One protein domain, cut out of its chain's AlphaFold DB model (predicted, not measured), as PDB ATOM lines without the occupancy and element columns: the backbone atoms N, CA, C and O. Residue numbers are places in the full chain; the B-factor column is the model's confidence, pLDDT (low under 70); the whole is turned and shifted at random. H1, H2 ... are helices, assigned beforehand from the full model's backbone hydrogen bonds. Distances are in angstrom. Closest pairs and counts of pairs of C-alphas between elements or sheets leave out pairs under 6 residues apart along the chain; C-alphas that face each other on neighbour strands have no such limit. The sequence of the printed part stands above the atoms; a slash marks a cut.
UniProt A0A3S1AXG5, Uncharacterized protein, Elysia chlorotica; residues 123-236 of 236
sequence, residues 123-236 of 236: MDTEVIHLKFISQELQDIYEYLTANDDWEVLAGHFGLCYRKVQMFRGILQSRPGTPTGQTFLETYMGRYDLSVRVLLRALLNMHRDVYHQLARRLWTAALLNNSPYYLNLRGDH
ATOM      1  N   MET A 123     -40.783  -4.586 -40.180       93.69
ATOM      2  CA  MET A 123     -40.449  -5.988 -39.906       93.69
ATOM      3  C   MET A 123     -40.721  -6.898 -41.107       93.69
ATOM      4  O   MET A 123     -39.964  -7.839 -41.346       93.69
ATOM      5  N   ASP A 124     -41.779  -6.619 -41.862       94.50
ATOM      6  CA  ASP A 124     -42.188  -7.442 -43.001       94.50
ATOM      7  C   ASP A 124     -41.502  -7.031 -44.317       94.50
ATOM      8  O   ASP A 124     -41.547  -7.781 -45.289       94.50
ATOM      9  N   THR A 125     -40.799  -5.895 -44.339       94.88
ATOM     10  CA  THR A 125     -39.979  -5.464 -45.479       94.88
ATOM     11  C   THR A 125     -38.817  -6.429 -45.719       94.88
ATOM     12  O   THR A 125     -38.101  -6.814 -44.792       94.88
ATOM     13  N   GLU A 126     -38.590  -6.792 -46.981       95.56
ATOM     14  CA  GLU A 126     -37.402  -7.543 -47.391       95.56
ATOM     15  C   GLU A 126     -36.133  -6.701 -47.255       95.56
ATOM     16  O   GLU A 126     -36.088  -5.537 -47.655       95.56
ATOM     17  N   VAL A 127     -35.071  -7.313 -46.736       94.31
ATOM     18  CA  VAL A 127     -33.787  -6.648 -46.481       94.31
ATOM     19  C   VAL A 127     -33.205  -6.039 -47.761       94.31
ATOM     20  O   VAL A 127     -32.656  -4.941 -47.712       94.31
ATOM     21  N   ILE A 128     -33.395  -6.683 -48.919       92.00
ATOM     22  CA  ILE A 128     -32.928  -6.183 -50.223       92.00
ATOM     23  C   ILE A 128     -33.585  -4.856 -50.645       92.00
ATOM     24  O   ILE A 128     -33.017  -4.109 -51.439       92.00
ATOM     25  N   HIS A 129     -34.761  -4.527 -50.104       91.19
ATOM     26  CA  HIS A 129     -35.472  -3.284 -50.409       91.19
ATOM     27  C   HIS A 129     -35.055  -2.107 -49.515       91.19
ATOM     28  O   HIS A 129     -35.506  -0.978 -49.732       91.19
ATOM     29  N   LEU A 130     -34.189  -2.334 -48.527       89.50
ATOM     30  CA  LEU A 130     -33.692  -1.287 -47.642       89.50
ATOM     31  C   LEU A 130     -32.533  -0.541 -48.310       89.50
ATOM     32  O   LEU A 130     -31.436  -1.067 -48.480       89.50
ATOM     33  N   LYS A 131     -32.770   0.719 -48.681       81.94
ATOM     34  CA  LYS A 131     -31.820   1.533 -49.460       81.94
ATOM     35  C   LYS A 131     -30.643   2.052 -48.633       81.94
ATOM     36  O   LYS A 131     -29.592   2.348 -49.191       81.94
ATOM     37  N   PHE A 132     -30.827   2.189 -47.319       81.94
ATOM     38  CA  PHE A 132     -29.914   2.930 -46.439       81.94
ATOM     39  C   PHE A 132     -29.446   2.112 -45.224       81.94
ATOM     40  O   PHE A 132     -29.425   2.628 -44.107       81.94
ATOM     41  N   ILE A 133     -29.124   0.831 -45.431       85.69
ATOM     42  CA  ILE A 133     -28.595  -0.074 -44.385       85.69
ATOM     43  C   ILE A 133     -27.262  -0.734 -44.763       85.69
ATOM     44  O   ILE A 133     -26.857  -1.722 -44.150       85.69
ATOM     45  N   SER A 134     -26.602  -0.251 -45.820       86.31
ATOM     46  CA  SER A 134     -25.440  -0.927 -46.408       86.31
ATOM     47  C   SER A 134     -24.307  -1.122 -45.403       86.31
ATOM     48  O   SER A 134     -23.664  -2.163 -45.428       86.31
ATOM     49  N   GLN A 135     -24.090  -0.166 -44.492       93.50
ATOM     50  CA  GLN A 135     -23.040  -0.277 -43.480       93.50
ATOM     51  C   GLN A 135     -23.393  -1.308 -42.402       93.50
ATOM     52  O   GLN A 135     -22.571  -2.151 -42.069       93.50
ATOM     53  N   GLU A 136     -24.612  -1.281 -41.863       95.50
ATOM     54  CA  GLU A 136     -25.047  -2.241 -40.843       95.50
ATOM     55  C   GLU A 136     -25.031  -3.673 -41.378       95.50
ATOM     56  O   GLU A 136     -24.679  -4.608 -40.657       95.50
ATOM     57  N   LEU A 137     -25.397  -3.843 -42.647       95.31
ATOM     58  CA  LEU A 137     -25.366  -5.133 -43.317       95.31
ATOM     59  C   LEU A 137     -23.925  -5.591 -43.596       95.31
ATOM     60  O   LEU A 137     -23.612  -6.761 -43.376       95.31
ATOM     61  N   GLN A 138     -23.038  -4.670 -43.983       96.12
ATOM     62  CA  GLN A 138     -21.608  -4.937 -44.150       96.12
ATOM     63  C   GLN A 138     -20.957  -5.399 -42.838       96.12
ATOM     64  O   GLN A 138     -20.245  -6.401 -42.830       96.12
ATOM     65  N   ASP A 139     -21.263  -4.748 -41.714       97.12
ATOM     66  CA  ASP A 139     -20.741  -5.144 -40.402       97.12
ATOM     67  C   ASP A 139     -21.174  -6.580 -40.032       97.12
ATOM     68  O   ASP A 139     -20.397  -7.358 -39.473       97.12
ATOM     69  N   ILE A 140     -22.412  -6.965 -40.377       97.44
ATOM     70  CA  ILE A 140     -22.912  -8.339 -40.200       97.44
ATOM     71  C   ILE A 140     -22.137  -9.316 -41.093       97.44
ATOM     72  O   ILE A 140     -21.736 -10.385 -40.627       97.44
ATOM     73  N   TYR A 141     -21.904  -8.964 -42.359       97.12
ATOM     74  CA  TYR A 141     -21.154  -9.794 -43.304       97.12
ATOM     75  C   TYR A 141     -19.728 -10.065 -42.844       97.12
ATOM     76  O   TYR A 141     -19.270 -11.213 -42.881       97.12
ATOM     77  N   GLU A 142     -19.035  -9.018 -42.410       97.06
ATOM     78  CA  GLU A 142     -17.661  -9.093 -41.934       97.06
ATOM     79  C   GLU A 142     -17.574  -9.950 -40.678       97.06
ATOM     80  O   GLU A 142     -16.744 -10.857 -40.612       97.06
ATOM     81  N   TYR A 143     -18.481  -9.741 -39.719       97.69
ATOM     82  CA  TYR A 143     -18.474 -10.514 -38.484       97.69
ATOM     83  C   TYR A 143     -18.780 -11.999 -38.722       97.69
ATOM     84  O   TYR A 143     -18.081 -12.860 -38.185       97.69
ATOM     85  N   LEU A 144     -19.769 -12.319 -39.565       97.31
ATOM     86  CA  LEU A 144     -20.067 -13.705 -39.946       97.31
ATOM     87  C   LEU A 144     -18.889 -14.365 -40.661       97.31
ATOM     88  O   LEU A 144     -18.586 -15.521 -40.386       97.31
ATOM     89  N   THR A 145     -18.220 -13.635 -41.558       96.69
ATOM     90  CA  THR A 145     -17.059 -14.143 -42.301       96.69
ATOM     91  C   THR A 145     -15.877 -14.399 -41.375       96.69
ATOM     92  O   THR A 145     -15.266 -15.460 -41.442       96.69
ATOM     93  N   ALA A 146     -15.561 -13.455 -40.487       96.62
ATOM     94  CA  ALA A 146     -14.426 -13.566 -39.576       96.62
ATOM     95  C   ALA A 146     -14.570 -14.736 -38.588       96.62
ATOM     96  O   ALA A 146     -13.569 -15.297 -38.152       96.62
ATOM     97  N   ASN A 147     -15.807 -15.102 -38.239       96.69
ATOM     98  CA  ASN A 147     -16.104 -16.185 -37.301       96.69
ATOM     99  C   ASN A 147     -16.533 -17.495 -37.978       96.69
ATOM    100  O   ASN A 147     -16.747 -18.479 -37.279       96.69
ATOM    101  N   ASP A 148     -16.684 -17.498 -39.306       95.69
ATOM    102  CA  ASP A 148     -17.259 -18.592 -40.103       95.69
ATOM    103  C   ASP A 148     -18.618 -19.114 -39.573       95.69
ATOM    104  O   ASP A 148     -18.990 -20.274 -39.735       95.69
ATOM    105  N   ASP A 149     -19.410 -18.234 -38.955       97.00
ATOM    106  CA  ASP A 149     -20.671 -18.577 -38.275       97.00
ATOM    107  C   ASP A 149     -21.874 -18.680 -39.251       97.00
ATOM    108  O   ASP A 149     -23.036 -18.762 -38.835       97.00
ATOM    109  N   TRP A 150     -21.640 -18.668 -40.569       97.25
ATOM    110  CA  TRP A 150     -22.714 -18.652 -41.572       97.25
ATOM    111  C   TRP A 150     -23.603 -19.910 -41.511       97.25
ATOM    112  O   TRP A 150     -24.811 -19.816 -41.733       97.25
ATOM    113  N   GLU A 151     -23.048 -21.078 -41.161       97.50
ATOM    114  CA  GLU A 151     -23.823 -22.321 -40.993       97.50
ATOM    115  C   GLU A 151     -24.752 -22.261 -39.777       97.50
ATOM    116  O   GLU A 151     -25.878 -22.762 -39.820       97.50
ATOM    117  N   VAL A 152     -24.301 -21.609 -38.703       97.50
ATOM    118  CA  VAL A 152     -25.108 -21.387 -37.499       97.50
ATOM    119  C   VAL A 152     -26.287 -20.480 -37.844       97.50
ATOM    120  O   VAL A 152     -27.436 -20.808 -37.539       97.50
ATOM    121  N   LEU A 153     -26.028 -19.387 -38.566       97.88
ATOM    122  CA  LEU A 153     -27.078 -18.488 -39.042       97.88
ATOM    123  C   LEU A 153     -28.070 -19.203 -39.976       97.88
ATOM    124  O   LEU A 153     -29.283 -19.051 -39.824       97.88
ATOM    125  N   ALA A 154     -27.579 -20.043 -40.892       97.69
ATOM    126  CA  ALA A 154     -28.412 -20.887 -41.746       97.69
ATOM    127  C   ALA A 154     -29.344 -21.807 -40.935       97.69
ATOM    128  O   ALA A 154     -30.515 -21.975 -41.291       97.69
ATOM    129  N   GLY A 155     -28.849 -22.363 -39.827       97.25
ATOM    130  CA  GLY A 155     -29.652 -23.127 -38.873       97.25
ATOM    131  C   GLY A 155     -30.786 -22.298 -38.266       97.25
ATOM    132  O   GLY A 155     -31.929 -22.755 -38.231       97.25
ATOM    133  N   HIS A 156     -30.511 -21.052 -37.873       97.31
ATOM    134  CA  HIS A 156     -31.530 -20.134 -37.347       97.31
ATOM    135  C   HIS A 156     -32.539 -19.652 -38.401       97.31
ATOM    136  O   HIS A 156     -33.683 -19.358 -38.055       97.31
ATOM    137  N   PHE A 157     -32.179 -19.656 -39.686       96.88
ATOM    138  CA  PHE A 157     -33.140 -19.513 -40.788       96.88
ATOM    139  C   PHE A 157     -33.999 -20.767 -41.022       96.88
ATOM    140  O   PHE A 157     -34.902 -20.757 -41.858       96.88
ATOM    141  N   GLY A 158     -33.746 -21.857 -40.295       95.94
ATOM    142  CA  GLY A 158     -34.461 -23.118 -40.459       95.94
ATOM    143  C   GLY A 158     -34.077 -23.855 -41.742       95.94
ATOM    144  O   GLY A 158     -34.876 -24.635 -42.269       95.94
ATOM    145  N   LEU A 159     -32.876 -23.610 -42.280       96.19
ATOM    146  CA  LEU A 159     -32.393 -24.352 -43.437       96.19
ATOM    147  C   LEU A 159     -32.119 -25.809 -43.059       96.19
ATOM    148  O   LEU A 159     -31.400 -26.114 -42.112       96.19
ATOM    149  N   CYS A 160     -32.675 -26.732 -43.843       95.62
ATOM    150  CA  CYS A 160     -32.384 -28.150 -43.685       95.62
ATOM    151  C   CYS A 160     -30.971 -28.485 -44.177       95.62
ATOM    152  O   CYS A 160     -30.405 -27.781 -45.019       95.62
ATOM    153  N   TYR A 161     -30.444 -29.628 -43.732       95.12
ATOM    154  CA  TYR A 161     -29.106 -30.109 -44.093       95.12
ATOM    155  C   TYR A 161     -28.823 -30.045 -45.602       95.12
ATOM    156  O   TYR A 161     -27.776 -29.554 -46.017       95.12
ATOM    157  N   ARG A 162     -29.780 -30.458 -46.447       96.44
ATOM    158  CA  ARG A 162     -29.625 -30.419 -47.911       96.44
ATOM    159  C   ARG A 162     -29.388 -29.001 -48.443       96.44
ATOM    160  O   ARG A 162     -28.567 -28.823 -49.339       96.44
ATOM    161  N   LYS A 163     -30.095 -27.997 -47.912       96.94
ATOM    162  CA  LYS A 163     -29.905 -26.593 -48.307       96.94
ATOM    163  C   LYS A 163     -28.570 -26.057 -47.792       96.94
ATOM    164  O   LYS A 163     -27.874 -25.393 -48.549       96.94
ATOM    165  N   VAL A 164     -28.177 -26.406 -46.566       97.19
ATOM    166  CA  VAL A 164     -26.854 -26.046 -46.026       97.19
ATOM    167  C   VAL A 164     -25.730 -26.610 -46.903       97.19
ATOM    168  O   VAL A 164     -24.839 -25.863 -47.293       97.19
ATOM    169  N   GLN A 165     -25.811 -27.880 -47.327       96.94
ATOM    170  CA  GLN A 165     -24.823 -28.468 -48.247       96.94
ATOM    171  C   GLN A 165     -24.769 -27.758 -49.605       96.94
ATOM    172  O   GLN A 165     -23.694 -27.590 -50.174       96.94
ATOM    173  N   MET A 166     -25.913 -27.303 -50.123       96.31
ATOM    174  CA  MET A 166     -25.947 -26.508 -51.352       96.31
ATOM    175  C   MET A 166     -25.185 -25.185 -51.186       96.31
ATOM    176  O   MET A 166     -24.370 -24.853 -52.043       96.31
ATOM    177  N   PHE A 167     -25.414 -24.447 -50.094       96.50
ATOM    178  CA  PHE A 167     -24.667 -23.215 -49.812       96.50
ATOM    179  C   PHE A 167     -23.176 -23.487 -49.610       96.50
ATOM    180  O   PHE A 167     -22.352 -22.779 -50.181       96.50
ATOM    181  N   ARG A 168     -22.828 -24.564 -48.899       96.25
ATOM    182  CA  ARG A 168     -21.437 -24.994 -48.726       96.25
ATOM    183  C   ARG A 168     -20.748 -25.225 -50.073       96.25
ATOM    184  O   ARG A 168     -19.644 -24.737 -50.277       96.25
ATOM    185  N   GLY A 169     -21.417 -25.900 -51.010       95.81
ATOM    186  CA  GLY A 169     -20.901 -26.096 -52.368       95.81
ATOM    187  C   GLY A 169     -20.677 -24.780 -53.125       95.81
ATOM    188  O   GLY A 169     -19.642 -24.610 -53.767       95.81
ATOM    189  N   ILE A 170     -21.606 -23.820 -53.009       94.88
ATOM    190  CA  ILE A 170     -21.461 -22.477 -53.602       94.88
ATOM    191  C   ILE A 170     -20.220 -21.768 -53.041       94.88
ATOM    192  O   ILE A 170     -19.407 -21.263 -53.816       94.88
ATOM    193  N   LEU A 171     -20.040 -21.771 -51.719       94.75
ATOM    194  CA  LEU A 171     -18.883 -21.157 -51.062       94.75
ATOM    195  C   LEU A 171     -17.562 -21.838 -51.455       94.75
ATOM    196  O   LEU A 171     -16.596 -21.161 -51.795       94.75
ATOM    197  N   GLN A 172     -17.532 -23.172 -51.506       94.50
ATOM    198  CA  GLN A 172     -16.346 -23.937 -51.913       94.50
ATOM    199  C   GLN A 172     -15.941 -23.682 -53.371       94.50
ATOM    200  O   GLN A 172     -14.755 -23.689 -53.688       94.50
ATOM    201  N   SER A 173     -16.904 -23.408 -54.258       93.56
ATOM    202  CA  SER A 173     -16.619 -23.031 -55.650       93.56
ATOM    203  C   SER A 173     -16.017 -21.631 -55.818       93.56
ATOM    204  O   SER A 173     -15.590 -21.283 -56.919       93.56
ATOM    205  N   ARG A 174     -15.984 -20.817 -54.755       90.12
ATOM    206  CA  ARG A 174     -15.512 -19.426 -54.773       90.12
ATOM    207  C   ARG A 174     -14.459 -19.191 -53.681       90.12
ATOM    208  O   ARG A 174     -14.704 -18.427 -52.742       90.12
ATOM    209  N   PRO A 175     -13.285 -19.841 -53.775       86.12
ATOM    210  CA  PRO A 175     -12.231 -19.663 -52.786       86.12
ATOM    211  C   PRO A 175     -11.797 -18.192 -52.711       86.12
ATOM    212  O   PRO A 175     -11.670 -17.521 -53.733       86.12
ATOM    213  N   GLY A 176     -11.583 -17.693 -51.492       88.38
ATOM    214  CA  GLY A 176     -11.167 -16.308 -51.237       88.38
ATOM    215  C   GLY A 176     -12.306 -15.286 -51.153       88.38
ATOM    216  O   GLY A 176     -12.033 -14.109 -50.937       88.38
ATOM    217  N   THR A 177     -13.568 -15.707 -51.293       90.31
ATOM    218  CA  THR A 177     -14.721 -14.818 -51.073       90.31
ATOM    219  C   THR A 177     -15.166 -14.813 -49.605       90.31
ATOM    220  O   THR A 177     -15.081 -15.853 -48.947       90.31
ATOM    221  N   PRO A 178     -15.651 -13.675 -49.067       94.06
ATOM    222  CA  PRO A 178     -16.181 -13.618 -47.707       94.06
ATOM    223  C   PRO A 178     -17.398 -14.543 -47.559       94.06
ATOM    224  O   PRO A 178     -18.410 -14.366 -48.249       94.06
ATOM    225  N   THR A 179     -17.302 -15.550 -46.684       95.19
ATOM    226  CA  THR A 179     -18.326 -16.601 -46.544       95.19
ATOM    227  C   THR A 179     -19.648 -16.044 -46.035       95.19
ATOM    228  O   THR A 179     -20.699 -16.370 -46.589       95.19
ATOM    229  N   GLY A 180     -19.603 -15.140 -45.052       95.75
ATOM    230  CA  GLY A 180     -20.778 -14.479 -44.486       95.75
ATOM    231  C   GLY A 180     -21.530 -13.631 -45.510       95.75
ATOM    232  O   GLY A 180     -22.744 -13.787 -45.659       95.75
ATOM    233  N   GLN A 181     -20.805 -12.794 -46.262       95.56
ATOM    234  CA  GLN A 181     -21.378 -11.974 -47.337       95.56
ATOM    235  C   GLN A 181     -22.002 -12.850 -48.423       95.56
ATOM    236  O   GLN A 181     -23.184 -12.719 -48.738       95.56
ATOM    237  N   THR A 182     -21.221 -13.789 -48.962       96.00
ATOM    238  CA  THR A 182     -21.651 -14.625 -50.087       96.00
ATOM    239  C   THR A 182     -22.876 -15.453 -49.711       96.00
ATOM    240  O   THR A 182     -23.794 -15.595 -50.519       96.00
ATOM    241  N   PHE A 183     -22.921 -15.982 -48.484       97.25
ATOM    242  CA  PHE A 183     -24.077 -16.706 -47.970       97.25
ATOM    243  C   PHE A 183     -25.328 -15.822 -47.916       97.25
ATOM    244  O   PHE A 183     -26.339 -16.192 -48.514       97.25
ATOM    245  N   LEU A 184     -25.270 -14.671 -47.237       96.50
ATOM    246  CA  LEU A 184     -26.437 -13.805 -47.052       96.50
ATOM    247  C   LEU A 184     -26.937 -13.208 -48.368       96.50
ATOM    248  O   LEU A 184     -28.137 -13.239 -48.617       96.50
ATOM    249  N   GLU A 185     -26.048 -12.745 -49.246       94.88
ATOM    250  CA  GLU A 185     -26.432 -12.246 -50.572       94.88
ATOM    251  C   GLU A 185     -27.082 -13.343 -51.419       94.88
ATOM    252  O   GLU A 185     -28.132 -13.134 -52.029       94.88
ATOM    253  N   THR A 186     -26.512 -14.552 -51.409       95.38
ATOM    254  CA  THR A 186     -27.103 -15.694 -52.119       95.38
ATOM    255  C   THR A 186     -28.446 -16.093 -51.509       95.38
ATOM    256  O   THR A 186     -29.347 -16.507 -52.236       95.38
ATOM    257  N   TYR A 187     -28.592 -15.990 -50.185       96.38
ATOM    258  CA  TYR A 187     -29.845 -16.261 -49.496       96.38
ATOM    259  C   TYR A 187     -30.914 -15.242 -49.896       96.38
ATOM    260  O   TYR A 187     -31.979 -15.659 -50.338       96.38
ATOM    261  N   MET A 188     -30.614 -13.941 -49.828       94.75
ATOM    262  CA  MET A 188     -31.521 -12.861 -50.238       94.75
ATOM    263  C   MET A 188     -31.913 -12.953 -51.715       94.75
ATOM    264  O   MET A 188     -33.049 -12.676 -52.068       94.75
ATOM    265  N   GLY A 189     -31.000 -13.390 -52.588       91.69
ATOM    266  CA  GLY A 189     -31.308 -13.596 -54.005       91.69
ATOM    267  C   GLY A 189     -32.169 -14.831 -54.302       91.69
ATOM    268  O   GLY A 189     -32.624 -14.995 -55.432       91.69
ATOM    269  N   ARG A 190     -32.362 -15.737 -53.333       93.19
ATOM    270  CA  ARG A 190     -33.109 -16.999 -53.512       93.19
ATOM    271  C   ARG A 190     -34.359 -17.112 -52.649       93.19
ATOM    272  O   ARG A 190     -35.200 -17.963 -52.937       93.19
ATOM    273  N   TYR A 191     -34.430 -16.348 -51.573       94.00
ATOM    274  CA  TYR A 191     -35.460 -16.428 -50.555       94.00
ATOM    275  C   TYR A 191     -35.837 -15.023 -50.103       94.00
ATOM    276  O   TYR A 191     -34.966 -14.165 -49.957       94.00
ATOM    277  N   ASP A 192     -37.111 -14.845 -49.771       91.56
ATOM    278  CA  ASP A 192     -37.635 -13.586 -49.250       91.56
ATOM    279  C   ASP A 192     -37.151 -13.402 -47.802       91.56
ATOM    280  O   ASP A 192     -37.742 -13.899 -46.836       91.56
ATOM    281  N   LEU A 193     -35.998 -12.749 -47.639       95.69
ATOM    282  CA  LEU A 193     -35.430 -12.453 -46.328       95.69
ATOM    283  C   LEU A 193     -36.005 -11.136 -45.810       95.69
ATOM    284  O   LEU A 193     -35.505 -10.063 -46.145       95.69
ATOM    285  N   SER A 194     -37.027 -11.214 -44.960       96.38
ATOM    286  CA  SER A 194     -37.543 -10.038 -44.256       96.38
ATOM    287  C   SER A 194     -36.655  -9.615 -43.086       96.38
ATOM    288  O   SER A 194     -35.918 -10.423 -42.505       96.38
ATOM    289  N   VAL A 195     -36.763  -8.342 -42.696       95.88
ATOM    290  CA  VAL A 195     -36.097  -7.781 -41.508       95.88
ATOM    291  C   VAL A 195     -36.417  -8.610 -40.267       95.88
ATOM    292  O   VAL A 195     -35.515  -8.950 -39.504       95.88
ATOM    293  N   ARG A 196     -37.681  -9.017 -40.095       96.00
ATOM    294  CA  ARG A 196     -38.132  -9.884 -38.999       96.00
ATOM    295  C   ARG A 196     -37.331 -11.178 -38.930       96.00
ATOM    296  O   ARG A 196     -36.888 -11.568 -37.850       96.00
ATOM    297  N   VAL A 197     -37.164 -11.856 -40.067       96.31
ATOM    298  CA  VAL A 197     -36.459 -13.144 -40.136       96.31
ATOM    299  C   VAL A 197     -34.980 -12.956 -39.811       96.31
ATOM    300  O   VAL A 197     -34.448 -13.702 -38.988       96.31
ATOM    301  N   LEU A 198     -34.334 -11.938 -40.387       97.31
ATOM    302  CA  LEU A 198     -32.925 -11.648 -40.124       97.31
ATOM    303  C   LEU A 198     -32.680 -11.289 -38.651       97.31
ATOM    304  O   LEU A 198     -31.819 -11.888 -38.010       97.31
ATOM    305  N   LEU A 199     -33.468 -10.371 -38.085       96.94
ATOM    306  CA  LEU A 199     -33.329  -9.956 -36.688       96.94
ATOM    307  C   LEU A 199     -33.570 -11.111 -35.722       96.94
ATOM    308  O   LEU A 199     -32.782 -11.311 -34.799       96.94
ATOM    309  N   ARG A 200     -34.621 -11.907 -35.948       96.56
ATOM    310  CA  ARG A 200     -34.889 -13.092 -35.129       96.56
ATOM    311  C   ARG A 200     -33.727 -14.078 -35.193       96.56
ATOM    312  O   ARG A 200     -33.378 -14.653 -34.169       96.56
ATOM    313  N   ALA A 201     -33.140 -14.297 -36.367       97.31
ATOM    314  CA  ALA A 201     -32.020 -15.217 -36.497       97.31
ATOM    315  C   ALA A 201     -30.786 -14.714 -35.733       97.31
ATOM    316  O   ALA A 201     -30.241 -15.461 -34.928       97.31
ATOM    317  N   LEU A 202     -30.423 -13.438 -35.899       97.06
ATOM    318  CA  LEU A 202     -29.285 -12.819 -35.208       97.06
ATOM    319  C   LEU A 202     -29.451 -12.816 -33.681       97.06
ATOM    320  O   LEU A 202     -28.508 -13.137 -32.964       97.06
ATOM    321  N   LEU A 203     -30.647 -12.509 -33.174       95.94
ATOM    322  CA  LEU A 203     -30.927 -12.511 -31.732       95.94
ATOM    323  C   LEU A 203     -30.921 -13.915 -31.112       95.94
ATOM    324  O   LEU A 203     -30.753 -14.043 -29.907       95.94
ATOM    325  N   ASN A 204     -31.098 -14.971 -31.908       96.19
ATOM    326  CA  ASN A 204     -30.992 -16.344 -31.409       96.19
ATOM    327  C   ASN A 204     -29.555 -16.883 -31.428       96.19
ATOM    328  O   ASN A 204     -29.311 -17.960 -30.885       96.19
ATOM    329  N   MET A 205     -28.602 -16.162 -32.025       95.88
ATOM    330  CA  MET A 205     -27.197 -16.557 -31.989       95.88
ATOM    331  C   MET A 205     -26.609 -16.261 -30.606       95.88
ATOM    332  O   MET A 205     -26.788 -15.180 -30.054       95.88
ATOM    333  N   HIS A 206     -25.843 -17.205 -30.058       85.88
ATOM    334  CA  HIS A 206     -25.353 -17.183 -28.672       85.88
ATOM    335  C   HIS A 206     -24.286 -16.113 -28.341       85.88
ATOM    336  O   HIS A 206     -23.608 -16.233 -27.324       85.88
ATOM    337  N   ARG A 207     -24.103 -15.069 -29.164       92.12
ATOM    338  CA  ARG A 207     -23.103 -14.013 -28.928       92.12
ATOM    339  C   ARG A 207     -23.748 -12.632 -28.831       92.12
ATOM    340  O   ARG A 207     -24.538 -12.240 -29.693       92.12
ATOM    341  N   ASP A 208     -23.323 -11.855 -27.838       94.00
ATOM    342  CA  ASP A 208     -23.813 -10.489 -27.600       94.00
ATOM    343  C   ASP A 208     -23.553  -9.551 -28.783       94.00
ATOM    344  O   ASP A 208     -24.343  -8.646 -29.055       94.00
ATOM    345  N   VAL A 209     -22.479  -9.789 -29.543       96.00
ATOM    346  CA  VAL A 209     -22.165  -8.985 -30.731       96.00
ATOM    347  C   VAL A 209     -23.279  -9.090 -31.777       96.00
ATOM    348  O   VAL A 209     -23.682  -8.069 -32.326       96.00
ATOM    349  N   TYR A 210     -23.872 -10.272 -31.986       96.31
ATOM    350  CA  TYR A 210     -25.014 -10.418 -32.897       96.31
ATOM    351  C   TYR A 210     -26.246  -9.650 -32.414       96.31
ATOM    352  O   TYR A 210     -26.977  -9.086 -33.227       96.31
ATOM    353  N   HIS A 211     -26.440  -9.538 -31.099       95.06
ATOM    354  CA  HIS A 211     -27.519  -8.736 -30.531       95.06
ATOM    355  C   HIS A 211     -27.293  -7.243 -30.777       95.06
ATOM    356  O   HIS A 211     -28.230  -6.516 -31.111       95.06
ATOM    357  N   GLN A 212     -26.052  -6.773 -30.642       95.31
ATOM    358  CA  GLN A 212     -25.688  -5.390 -30.946       95.31
ATOM    359  C   GLN A 212     -25.865  -5.081 -32.438       95.31
ATOM    360  O   GLN A 212     -26.471  -4.064 -32.780       95.31
ATOM    361  N   LEU A 213     -25.409  -5.976 -33.319       96.00
ATOM    362  CA  LEU A 213     -25.588  -5.857 -34.767       96.00
ATOM    363  C   LEU A 213     -27.074  -5.827 -35.148       96.00
ATOM    364  O   LEU A 213     -27.493  -4.943 -35.890       96.00
ATOM    365  N   ALA A 214     -27.896  -6.708 -34.567       95.69
ATOM    366  CA  ALA A 214     -29.343  -6.715 -34.779       95.69
ATOM    367  C   ALA A 214     -30.002  -5.392 -34.351       95.69
ATOM    368  O   ALA A 214     -30.814  -4.832 -35.087       95.69
ATOM    369  N   ARG A 215     -29.627  -4.836 -33.189       93.12
ATOM    370  CA  ARG A 215     -30.147  -3.536 -32.720       93.12
ATOM    371  C   ARG A 215     -29.768  -2.391 -33.657       93.12
ATOM    372  O   ARG A 215     -30.610  -1.535 -33.936       93.12
ATOM    373  N   ARG A 216     -28.519  -2.367 -34.137       94.56
ATOM    374  CA  ARG A 216     -28.038  -1.357 -35.091       94.56
ATOM    375  C   ARG A 216     -28.796  -1.453 -36.410       94.56
ATOM    376  O   ARG A 216     -29.360  -0.450 -36.840       94.56
ATOM    377  N   LEU A 217     -28.910  -2.661 -36.964       95.31
ATOM    378  CA  LEU A 217     -29.669  -2.928 -38.184       95.31
ATOM    379  C   LEU A 217     -31.124  -2.469 -38.058       95.31
ATOM    380  O   LEU A 217     -31.614  -1.749 -38.920       95.31
ATOM    381  N   TRP A 218     -31.810  -2.843 -36.975       94.75
ATOM    382  CA  TRP A 218     -33.195  -2.431 -36.750       94.75
ATOM    383  C   TRP A 218     -33.345  -0.909 -36.670       94.75
ATOM    384  O   TRP A 218     -34.237  -0.330 -37.291       94.75
ATOM    385  N   THR A 219     -32.454  -0.258 -35.922       91.62
ATOM    386  CA  THR A 219     -32.470   1.198 -35.756       91.62
ATOM    387  C   THR A 219     -32.289   1.895 -37.106       91.62
ATOM    388  O   THR A 219     -33.053   2.803 -37.429       91.62
ATOM    389  N   ALA A 220     -31.333   1.442 -37.923       91.31
ATOM    390  CA  ALA A 220     -31.099   1.973 -39.263       91.31
ATOM    391  C   ALA A 220     -32.278   1.698 -40.211       91.31
ATOM    392  O   ALA A 220     -32.722   2.598 -40.927       91.31
ATOM    393  N   ALA A 221     -32.842   0.487 -40.177       92.81
ATOM    394  CA  ALA A 221     -34.008   0.120 -40.975       92.81
ATOM    395  C   ALA A 221     -35.187   1.063 -40.689       92.81
ATOM    396  O   ALA A 221     -35.699   1.696 -41.611       92.81
ATOM    397  N   LEU A 222     -35.555   1.247 -39.417       91.50
ATOM    398  CA  LEU A 222     -36.627   2.165 -39.033       91.50
ATOM    399  C   LEU A 222     -36.330   3.613 -39.417       91.50
ATOM    400  O   LEU A 222     -37.129   4.238 -40.109       91.50
ATOM    401  N   LEU A 223     -35.208   4.156 -38.949       89.19
ATOM    402  CA  LEU A 223     -34.958   5.594 -39.017       89.19
ATOM    403  C   LEU A 223     -34.683   6.089 -40.435       89.19
ATOM    404  O   LEU A 223     -34.968   7.247 -40.730       89.19
ATOM    405  N   ASN A 224     -34.139   5.228 -41.296       89.75
ATOM    406  CA  ASN A 224     -33.718   5.626 -42.635       89.75
ATOM    407  C   ASN A 224     -34.655   5.114 -43.736       89.75
ATOM    408  O   ASN A 224     -34.571   5.595 -44.861       89.75
ATOM    409  N   ASN A 225     -35.531   4.141 -43.454       88.31
ATOM    410  CA  ASN A 225     -36.386   3.541 -44.487       88.31
ATOM    411  C   ASN A 225     -37.881   3.587 -44.152       88.31
ATOM    412  O   ASN A 225     -38.694   3.364 -45.046       88.31
ATOM    413  N   SER A 226     -38.282   3.870 -42.907       90.06
ATOM    414  CA  SER A 226     -39.703   3.980 -42.571       90.06
ATOM    415  C   SER A 226     -40.237   5.365 -42.945       90.06
ATOM    416  O   SER A 226     -39.775   6.354 -42.368       90.06
ATOM    417  N   PRO A 227     -41.258   5.471 -43.820       88.69
ATOM    418  CA  PRO A 227     -41.862   6.758 -44.166       88.69
ATOM    419  C   PRO A 227     -42.343   7.535 -42.936       88.69
ATOM    420  O   PRO A 227     -42.236   8.754 -42.891       88.69
ATOM    421  N   TYR A 228     -42.822   6.828 -41.909       89.06
ATOM    422  CA  TYR A 228     -43.254   7.436 -40.653       89.06
ATOM    423  C   TYR A 228     -42.124   8.222 -39.970       89.06
ATOM    424  O   TYR A 228     -42.294   9.397 -39.654       89.06
ATOM    425  N   TYR A 229     -40.955   7.602 -39.786       86.06
ATOM    426  CA  TYR A 229     -39.825   8.235 -39.099       86.06
ATOM    427  C   TYR A 229     -39.111   9.281 -39.958       86.06
ATOM    428  O   TYR A 229     -38.626  10.271 -39.416       86.06
ATOM    429  N   LEU A 230     -39.098   9.104 -41.282       86.12
ATOM    430  CA  LEU A 230     -38.601  10.121 -42.212       86.12
ATOM    431  C   LEU A 230     -39.453  11.398 -42.137       86.12
ATOM    432  O   LEU A 230     -38.916  12.490 -41.969       86.12
ATOM    433  N   ASN A 231     -40.783  11.258 -42.128       86.94
ATOM    434  CA  ASN A 231     -41.698  12.394 -42.002       86.94
ATOM    435  C   ASN A 231     -41.545  13.124 -40.656       86.94
ATOM    436  O   ASN A 231     -41.658  14.347 -40.603       86.94
ATOM    437  N   LEU A 232     -41.273  12.396 -39.565       83.56
ATOM    438  CA  LEU A 232     -41.036  12.995 -38.245       83.56
ATOM    439  C   LEU A 232     -39.734  13.804 -38.171       83.56
ATOM    440  O   LEU A 232     -39.663  14.760 -37.400       83.56
ATOM    441  N   ARG A 233     -38.711  13.446 -38.958       77.88
ATOM    442  CA  ARG A 233     -37.446  14.197 -39.025       77.88
ATOM    443  C   ARG A 233     -37.580  15.532 -39.754       77.88
ATOM    444  O   ARG A 233     -36.773  16.422 -39.517       77.88
ATOM    445  N   GLY A 234     -38.613  15.690 -40.581       64.44
ATOM    446  CA  GLY A 234     -38.779  16.876 -41.418       64.44
ATOM    447  C   GLY A 234     -37.822  16.915 -42.612       64.44
ATOM    448  O   GLY A 234     -37.671  17.975 -43.209       64.44
ATOM    449  N   ASP A 235     -37.206  15.780 -42.963       53.66
ATOM    450  CA  ASP A 235     -36.367  15.627 -44.156       53.66
ATOM    451  C   ASP A 235     -37.268  15.471 -45.400       53.66
ATOM    452  O   ASP A 235     -37.460  14.371 -45.925       53.66
ATOM    453  N   HIS A 236     -37.869  16.582 -45.835       47.75
ATOM    454  CA  HIS A 236     -38.471  16.748 -47.160       47.75
ATOM    455  C   HIS A 236     -37.722  17.816 -47.951       47.75
ATOM    456  O   HIS A 236     -37.507  18.918 -47.395       47.75
TER     457      HIS A 236
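AT A GLANCE: This is residues 123 to 236 of the 236 residues of an uncharacterized protein of Elysia chlorotica (UniProt A0A3S1AXG5). The long helix H6 has H1 and H5 side by side with it, each running the opposite way to it. H4 meets H1 at a steep angle near the end of H1 and the start of H4, and H2 meets H5 with its last residue, His 156, while H3 packs on H4 at one end of the domain and H7 turns off H6 in a corner at the other. The 114 printed residues hold seven named helices, H1 to H7 in chain order, and no named strand; the class is all helix, with 78 residues in named elements. The whole is compact, with a radius of gyration of the C-alphas of 14.7 A, yet elongated in outline, spanning 48 by 27 by 25 A.

HOW THE PARTS SIT: H6, residues 208 to 225, is the longest helix. With residues 210 to 218 alone it touches H5, residues 195 to 204, at a shallow tilt of 16 degrees, opposite ways; the two form a helical hairpin, and their closest C-alphas, of Leu 203 and His 211, are 5.2 A apart. H1, residues 134 to 147, touches H6 with residues 136 to 140 alone, at a shallow tilt of 17 degrees, opposite ways; the closest C-alphas, of Glu 136 and Leu 217, are 5.4 A apart. H1 and H5 are apart. H4, residues 179 to 188, touches H1 at a steep tilt of 50 degrees, opposite ways, with the closest C-alphas, of Thr 145 and Gly 180, 4.3 A apart. H2, residues 150 to 156, touches H5 about perpendicular, at 80 degrees; the closest C-alphas, of His 156 and Ala 201, are 5.0 A apart. H2 and H4 only just touch, with 3 pairs of C-alphas within 8 A, the closest being Trp 150 and Gly 180 at 5.4 A. H3, residues 161 to 172, touches H4 with residues 167 to 171 alone, at a steep tilt of 58 degrees; the closest C-alphas, of Leu 171 and Thr 179, are 6.4 A apart. H7, residues 227 to 233, touches H6 only at the corner, with the closest C-alphas, of Leu 223 and Tyr 229, 5.5 A apart. In H1 to H7 every O i to N i+4 pair is within hydrogen-bond range.

IN THESE COORDINATES: H6 is 25.3 A long from first to last C-alpha, beginning at C-alpha 208, (-23.813, -10.489, -27.600). H1 is 20.1 A long and begins at C-alpha 134, (-25.440, -0.927, -46.408). H3 measures 16.2 A, H4 and H5 14.2 A each, H7 10.1 A and H2 9.9 A. H7 ends at C-alpha 233, (-37.446, 14.197, -39.025).

THE WHOLE: The two C-alphas farthest apart are those of Arg 162 and Gly 234, at 48.6 A. The printed part has no cut, and no link between helices is long. The mean pLDDT of the printed part is 92.8; residues 234 to 236, which end the chain, are under 70.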